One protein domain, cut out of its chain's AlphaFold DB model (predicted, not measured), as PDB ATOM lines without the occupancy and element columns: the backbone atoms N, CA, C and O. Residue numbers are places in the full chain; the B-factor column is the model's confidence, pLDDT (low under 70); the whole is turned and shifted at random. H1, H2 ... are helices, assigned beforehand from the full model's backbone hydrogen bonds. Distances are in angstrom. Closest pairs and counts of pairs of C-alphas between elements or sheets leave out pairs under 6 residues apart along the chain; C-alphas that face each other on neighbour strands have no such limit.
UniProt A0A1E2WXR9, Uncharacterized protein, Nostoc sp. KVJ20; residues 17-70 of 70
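What this domain is: This is residues 17 to 70 of the 70 residues of an uncharacterized protein of Nostoc sp. KVJ20 (UniProt A0A1E2WXR9). A short helix, H1, lies side by side with the first part of one long helix, H3; at one end a second short helix, H2, stands about perpendicular to H1, and a loop from which residues 36 to 45 stick out leads back to H3. The far part of H3, residues 59 to 68, sticks out past H1 as a straight arm, and the long axis of the model runs from the loop at Glu 37 to the end of this arm at Gln 70, whose C-alphas are 51.2 A apart. The printed part has 54 residues with three named helices, H1, H2 and H3 in that order along the chain, and no named strand; the class is all helix. The whole is only just extended, close to loose, with a radius of gyration of the C-alphas of 15.1 A, and its outline is a rod spanning 51 by 23 by 10 A.

How they stand to each other: Begin with H1, residues 17 to 26, and set it beside H3, residues 47 to 68. They touch, closest at the C-alphas of Gln 18 and Phe 51, 5.0 A apart. Their lines stand at a shallow tilt of 30 degrees, and they run opposite ways. H3 touches H1 with residues 47 to 55 alone. Next look at H2, residues 28 to 34: it is close to H1 but not clearly touching, with the closest C-alphas, those of Ile 24 and Tyr 30, 6.4 A apart. The lines of H1 and H2 are about perpendicular, at 78 degrees. H2 and H3 are apart, but only just, at 8.2 A between their closest C-alphas. In the backbones of H1, H2 and H3, every O i to N i+4 pair is within hydrogen-bond range.

Where its parts are: Find C-alpha 17 at (-33.086, 26.653, 39.456); from there H1 runs to Ser 26, 14.3 A from first to last C-alpha. After Ser 27 you reach H2, from Gln 28 to Glu 34, 10.0 A long. Residues 35 to 46 hold no named element. Then find C-alpha 47 at (-31.724, 32.052, 29.197), where H3 begins; it runs 32.2 A to C-alpha 68 at (-34.056, 40.987, 60.095).

The domain as a whole: The two C-alphas farthest apart are those of Glu 37 and Gln 70, at 51.2 A. Residues 36 to 45 and 59 to 70 stand free; the body without them has 32 residues and spans 28 by 14 by 9 A. The link from H1 to H2 is tight, and the link from H2 to H3, 12 residues, is long. The printed part has no cut and ends at residue 70, the chain's last residue. In the B-factor column the mean pLDDT of the printed part is 94.3, and residue 70 alone is under 70.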
ATOM      1  N   CYS A  17     -32.641  26.131  40.749       97.75
ATOM      2  CA  CYS A  17     -33.086  26.653  39.456       97.75
ATOM      3  C   CYS A  17     -31.979  27.465  38.771       97.75
ATOM      4  O   CYS A  17     -31.642  27.198  37.622       97.75
ATOM      5  N   GLN A  18     -31.351  28.407  39.476       97.12
ATOM      6  CA  GLN A  18     -30.275  29.216  38.904       97.12
ATOM      7  C   GLN A  18     -29.108  28.347  38.411       97.12
ATOM      8  O   GLN A  18     -28.608  28.539  37.301       97.12
ATOM      9  N   TYR A  19     -28.683  27.373  39.218       96.38
ATOM     10  CA  TYR A  19     -27.594  26.464  38.872       96.38
ATOM     11  C   TYR A  19     -27.925  25.608  37.643       96.38
ATOM     12  O   TYR A  19     -27.127  25.520  36.712       96.38
ATOM     13  N   THR A  20     -29.117  25.013  37.607       97.44
ATOM     14  CA  THR A  20     -29.547  24.178  36.475       97.44
ATOM     15  C   THR A  20     -29.687  24.974  35.178       97.44
ATOM     16  O   THR A  20     -29.259  24.491  34.133       97.44
ATOM     17  N   LEU A  21     -30.169  26.220  35.226       96.75
ATOM     18  CA  LEU A  21     -30.199  27.099  34.049       96.75
ATOM     19  C   LEU A  21     -28.786  27.464  33.565       96.75
ATOM     20  O   LEU A  21     -28.541  27.469  32.362       96.75
ATOM     21  N   ARG A  22     -27.828  27.689  34.476       95.12
ATOM     22  CA  ARG A  22     -26.411  27.880  34.105       95.12
ATOM     23  C   ARG A  22     -25.804  26.639  33.446       95.12
ATOM     24  O   ARG A  22     -24.995  26.762  32.532       95.12
ATOM     25  N   LEU A  23     -26.192  25.438  33.877       96.44
ATOM     26  CA  LEU A  23     -25.776  24.210  33.194       96.44
ATOM     27  C   LEU A  23     -26.351  24.142  31.777       96.44
ATOM     28  O   LEU A  23     -25.613  23.835  30.842       96.44
ATOM     29  N   ILE A  24     -27.631  24.481  31.599       97.19
ATOM     30  CA  ILE A  24     -28.268  24.519  30.276       97.19
ATOM     31  C   ILE A  24     -27.552  25.528  29.367       97.19
ATOM     32  O   ILE A  24     -27.193  25.163  28.250       97.19
ATOM     33  N   SER A  25     -27.247  26.741  29.840       93.94
ATOM     34  CA  SER A  25     -26.543  27.751  29.026       93.94
ATOM     35  C   SER A  25     -25.121  27.323  28.637       93.94
ATOM     36  O   SER A  25     -24.613  27.684  27.570       93.94
ATOM     37  N   SER A  26     -24.478  26.488  29.462       94.50
ATOM     38  CA  SER A  26     -23.173  25.897  29.151       94.50
ATOM     39  C   SER A  26     -23.224  24.796  28.080       94.50
ATOM     40  O   SER A  26     -22.186  24.462  27.500       94.50
ATOM     41  N   SER A  27     -24.409  24.273  27.744       97.62
ATOM     42  CA  SER A  27     -24.583  23.255  26.704       97.62
ATOM     43  C   SER A  27     -24.458  23.842  25.297       97.62
ATOM     44  O   SER A  27     -25.030  24.888  24.989       97.62
ATOM     45  N   GLN A  28     -23.745  23.139  24.411       97.75
ATOM     46  CA  GLN A  28     -23.682  23.511  22.994       97.75
ATOM     47  C   GLN A  28     -25.055  23.404  22.323       97.75
ATOM     48  O   GLN A  28     -25.400  24.266  21.520       97.75
ATOM     49  N   ASP A  29     -25.846  22.393  22.683       98.19
ATOM     50  CA  ASP A  29     -27.166  22.174  22.093       98.19
ATOM     51  C   ASP A  29     -28.097  23.350  22.384       98.19
ATOM     52  O   ASP A  29     -28.777  23.840  21.484       98.19
ATOM     53  N   TYR A  30     -28.077  23.862  23.618       97.50
ATOM     54  CA  TYR A  30     -28.891  25.020  23.971       97.50
ATOM     55  C   TYR A  30     -28.421  26.291  23.264       97.50
ATOM     56  O   TYR A  30     -29.246  27.028  22.733       97.50
ATOM     57  N   ARG A  31     -27.104  26.527  23.181       96.81
ATOM     58  CA  ARG A  31     -26.572  27.671  22.421       96.81
ATOM     59  C   ARG A  31     -27.007  27.638  20.959       96.81
ATOM     60  O   ARG A  31     -27.344  28.679  20.411       96.81
ATOM     61  N   ASN A  32     -27.048  26.454  20.346       98.00
ATOM     62  CA  ASN A  32     -27.544  26.299  18.981       98.00
ATOM     63  C   ASN A  32     -29.040  26.647  18.881       98.00
ATOM     64  O   ASN A  32     -29.430  27.342  17.946       98.00
ATOM     65  N   ILE A  33     -29.857  26.209  19.850       97.69
ATOM     66  CA  ILE A  33     -31.288  26.549  19.924       97.69
ATOM     67  C   ILE A  33     -31.481  28.064  20.041       97.69
ATOM     68  O   ILE A  33     -32.215  28.634  19.243       97.69
ATOM     69  N   GLU A  34     -30.816  28.711  21.000       96.81
ATOM     70  CA  GLU A  34     -30.968  30.147  21.275       96.81
ATOM     71  C   GLU A  34     -30.440  31.024  20.125       96.81
ATOM     72  O   GLU A  34     -31.003  32.076  19.847       96.81
ATOM     73  N   SER A  35     -29.409  30.573  19.400       96.56
ATOM     74  CA  SER A  35     -28.868  31.274  18.221       96.56
ATOM     75  C   SER A  35     -29.700  31.129  16.938       96.56
ATOM     76  O   SER A  35     -29.368  31.733  15.918       96.56
ATOM     77  N   SER A  36     -30.735  30.285  16.955       97.69
ATOM     78  CA  SER A  36     -31.580  30.013  15.790       97.69
ATOM     79  C   SER A  36     -32.380  31.247  15.376       97.69
ATOM     80  O   SER A  36     -32.968  31.915  16.219       97.69
ATOM     81  N   GLU A  37     -32.522  31.485  14.070       97.12
ATOM     82  CA  GLU A  37     -33.403  32.538  13.534       97.12
ATOM     83  C   GLU A  37     -34.888  32.336  13.898       97.12
ATOM     84  O   GLU A  37     -35.680  33.274  13.846       97.12
ATOM     85  N   TYR A  38     -35.267  31.110  14.277       97.00
ATOM     86  CA  TYR A  38     -36.623  30.762  14.704       97.00
ATOM     87  C   TYR A  38     -36.833  30.908  16.216       97.00
ATOM     88  O   TYR A  38     -37.957  30.742  16.696       97.00
ATOM     89  N   PHE A  39     -35.773  31.177  16.981       97.00
ATOM     90  CA  PHE A  39     -35.890  31.424  18.409       97.00
ATOM     91  C   PHE A  39     -36.405  32.843  18.634       97.00
ATOM     92  O   PHE A  39     -35.769  33.825  18.266       97.00
ATOM     93  N   SER A  40     -37.583  32.952  19.239       96.06
ATOM     94  CA  SER A  40     -38.156  34.234  19.635       96.06
ATOM     95  C   SER A  40     -38.901  34.085  20.952       96.06
ATOM     96  O   SER A  40     -39.500  33.047  21.246       96.06
ATOM     97  N   THR A  41     -38.862  35.142  21.752       96.31
ATOM     98  CA  THR A  41     -39.654  35.272  22.973       96.31
ATOM     99  C   THR A  41     -40.395  36.604  22.928       96.31
ATOM    100  O   THR A  41     -40.063  37.484  22.139       96.31
ATOM    101  N   LEU A  42     -41.434  36.766  23.751       94.38
ATOM    102  CA  LEU A  42     -42.282  37.965  23.698       94.38
ATOM    103  C   LEU A  42     -41.538  39.275  24.021       94.38
ATOM    104  O   LEU A  42     -42.021  40.331  23.635       94.38
ATOM    105  N   ASN A  43     -40.406  39.207  24.733       93.19
ATOM    106  CA  ASN A  43     -39.645  40.374  25.195       93.19
ATOM    107  C   ASN A  43     -38.130  40.216  24.961       93.19
ATOM    108  O   ASN A  43     -37.348  40.684  25.783       93.19
ATOM    109  N   ASP A  44     -37.723  39.485  23.918       93.00
ATOM    110  CA  ASP A  44     -36.307  39.217  23.591       93.00
ATOM    111  C   ASP A  44     -35.484  38.617  24.750       93.00
ATOM    112  O   ASP A  44     -34.262  38.723  24.806       93.00
ATOM    113  N   VAL A  45     -36.174  37.955  25.680       95.06
ATOM    114  CA  VAL A  45     -35.594  37.268  26.832       95.06
ATOM    115  C   VAL A  45     -34.814  36.053  26.355       95.06
ATOM    116  O   VAL A  45     -35.360  35.202  25.643       95.06
ATOM    117  N   VAL A  46     -33.578  35.947  26.830       95.44
ATOM    118  CA  VAL A  46     -32.697  34.786  26.669       95.44
ATOM    119  C   VAL A  46     -32.497  34.061  28.002       95.44
ATOM    120  O   VAL A  46     -32.814  34.580  29.077       95.44
ATOM    121  N   LEU A  47     -31.951  32.841  27.976       95.88
ATOM    122  CA  LEU A  47     -31.724  32.052  29.197       95.88
ATOM    123  C   LEU A  47     -30.836  32.771  30.210       95.88
ATOM    124  O   LEU A  47     -30.999  32.602  31.423       95.88
ATOM    125  N   ASN A  48     -29.896  33.566  29.700       93.56
ATOM    126  CA  ASN A  48     -29.015  34.384  30.515       93.56
ATOM    127  C   ASN A  48     -29.796  35.346  31.417       93.56
ATOM    128  O   ASN A  48     -29.498  35.455  32.604       93.56
ATOM    129  N   ASP A  49     -30.849  35.966  30.891       95.19
ATOM    130  CA  ASP A  49     -31.689  36.881  31.660       95.19
ATOM    131  C   ASP A  49     -32.408  36.141  32.788       95.19
ATOM    132  O   ASP A  49     -32.434  36.612  33.924       95.19
ATOM    133  N   ALA A  50     -32.914  34.933  32.518       94.12
ATOM    134  CA  ALA A  50     -33.637  34.140  33.505       94.12
ATOM    135  C   ALA A  50     -32.779  33.804  34.738       94.12
ATOM    136  O   ALA A  50     -33.218  34.012  35.873       94.12
ATOM    137  N   PHE A  51     -31.547  33.310  34.558       94.25
ATOM    138  CA  PHE A  51     -30.703  32.986  35.715       94.25
ATOM    139  C   PHE A  51     -30.112  34.232  36.395       94.25
ATOM    140  O   PHE A  51     -29.789  34.171  37.588       94.25
ATOM    141  N   ASN A  52     -29.967  35.348  35.672       94.06
ATOM    142  CA  ASN A  52     -29.561  36.628  36.255       94.06
ATOM    143  C   ASN A  52     -30.662  37.188  37.163       94.06
ATOM    144  O   ASN A  52     -30.378  37.507  38.316       94.06
ATOM    145  N   ILE A  53     -31.917  37.188  36.701       95.81
ATOM    146  CA  ILE A  53     -33.086  37.593  37.496       95.81
ATOM    147  C   ILE A  53     -33.232  36.714  38.744       95.81
ATOM    148  O   ILE A  53     -33.453  37.221  39.840       95.81
ATOM    149  N   LEU A  54     -33.043  35.394  38.627       96.75
ATOM    150  CA  LEU A  54     -33.031  34.522  39.811       96.75
ATOM    151  C   LEU A  54     -31.930  34.902  40.810       96.75
ATOM    152  O   LEU A  54     -32.148  34.816  42.016       96.75
ATOM    153  N   GLY A  55     -30.761  35.330  40.324       96.12
ATOM    154  CA  GLY A  55     -29.677  35.829  41.171       96.12
ATOM    155  C   GLY A  55     -30.048  37.111  41.910       96.12
ATOM    156  O   GLY A  55     -29.777  37.223  43.100       96.12
ATOM    157  N   GLU A  56     -30.715  38.042  41.233       98.06
ATOM    158  CA  GLU A  56     -31.231  39.270  41.843       98.06
ATOM    159  C   GLU A  56     -32.239  38.967  42.961       98.06
ATOM    160  O   GLU A  56     -32.114  39.488  44.069       98.06
ATOM    161  N   VAL A  57     -33.186  38.054  42.710       97.94
ATOM    162  CA  VAL A  57     -34.162  37.621  43.723       97.94
ATOM    163  C   VAL A  57     -33.468  36.966  44.920       97.94
ATOM    164  O   VAL A  57     -33.829  37.240  46.063       97.94
ATOM    165  N   LEU A  58     -32.463  36.117  44.684       97.12
ATOM    166  CA  LEU A  58     -31.690  35.486  45.756       97.12
ATOM    167  C   LEU A  58     -30.961  36.514  46.624       97.12
ATOM    168  O   LEU A  58     -31.075  36.441  47.847       97.12
ATOM    169  N   ASN A  59     -30.299  37.490  46.001       97.00
ATOM    170  CA  ASN A  59     -29.619  38.573  46.710       97.00
ATOM    171  C   ASN A  59     -30.603  39.373  47.576       97.00
ATOM    172  O   ASN A  59     -30.334  39.606  48.747       97.00
ATOM    173  N   ALA A  60     -31.782  39.711  47.045       97.56
ATOM    174  CA  ALA A  60     -32.802  40.429  47.807       97.56
ATOM    175  C   ALA A  60     -33.300  39.637  49.034       97.56
ATOM    176  O   ALA A  60     -33.566  40.216  50.091       97.56
ATOM    177  N   ILE A  61     -33.418  38.308  48.921       96.31
ATOM    178  CA  ILE A  61     -33.773  37.449  50.061       96.31
ATOM    179  C   ILE A  61     -32.648  37.445  51.104       96.31
ATOM    180  O   ILE A  61     -32.936  37.501  52.301       96.31
ATOM    181  N   ASP A  62     -31.389  37.379  50.670       94.81
ATOM    182  CA  ASP A  62     -30.231  37.434  51.566       94.81
ATOM    183  C   ASP A  62     -30.129  38.784  52.290       94.81
ATOM    184  O   ASP A  62     -29.953  38.805  53.511       94.81
ATOM    185  N   ASP A  63     -30.338  39.901  51.591       95.62
ATOM    186  CA  ASP A  63     -30.350  41.245  52.179       95.62
ATOM    187  C   ASP A  63     -31.448  41.379  53.244       95.62
ATOM    188  O   ASP A  63     -31.197  41.826  54.366       95.62
ATOM    189  N   MET A  64     -32.664  40.908  52.942       94.88
ATOM    190  CA  MET A  64     -33.774  40.884  53.899       94.88
ATOM    191  C   MET A  64     -33.438  40.049  55.144       94.88
ATOM    192  O   MET A  64     -33.721  40.469  56.271       94.88
ATOM    193  N   LYS A  65     -32.795  38.884  54.975       90.56
ATOM    194  CA  LYS A  65     -32.345  38.052  56.102       90.56
ATOM    195  C   LYS A  65     -31.324  38.774  56.978       90.56
ATOM    196  O   LYS A  65     -31.390  38.641  58.195       90.56
ATOM    197  N   GLN A  66     -30.398  39.526  56.387       89.19
ATOM    198  CA  GLN A  66     -29.394  40.277  57.145       89.19
ATOM    199  C   GLN A  66     -30.020  41.430  57.936       89.19
ATOM    200  O   GLN A  66     -29.659  41.642  59.091       89.19
ATOM    201  N   MET A  67     -30.989  42.139  57.351       90.25
ATOM    202  CA  MET A  67     -31.696  43.237  58.024       90.25
ATOM    203  C   MET A  67     -32.589  42.759  59.174       90.25
ATOM    204  O   MET A  67     -32.769  43.479  60.147       90.25
ATOM    205  N   THR A  68     -33.155  41.555  59.073       83.94
ATOM    206  CA  THR A  68     -34.056  40.987  60.095       83.94
ATOM    207  C   THR A  68     -33.333  40.252  61.227       83.94
ATOM    208  O   THR A  68     -33.969  39.876  62.208       83.94
ATOM    209  N   GLN A  69     -32.021  40.036  61.100       70.88
ATOM    210  CA  GLN A  69     -31.163  39.462  62.143       70.88
ATOM    211  C   GLN A  69     -30.456  40.526  63.009       70.88
ATOM    212  O   GLN A  69     -29.726  40.151  63.927       70.88
ATOM    213  N   GLN A  70     -30.663  41.820  62.722       51.19
ATOM    214  CA  GLN A  70     -30.253  42.957  63.563       51.19
ATOM    215  C   GLN A  70     -31.332  43.287  64.598       51.19
ATOM    216  O   GLN A  70     -30.945  43.679  65.722       51.19
TER     217      GLN A  70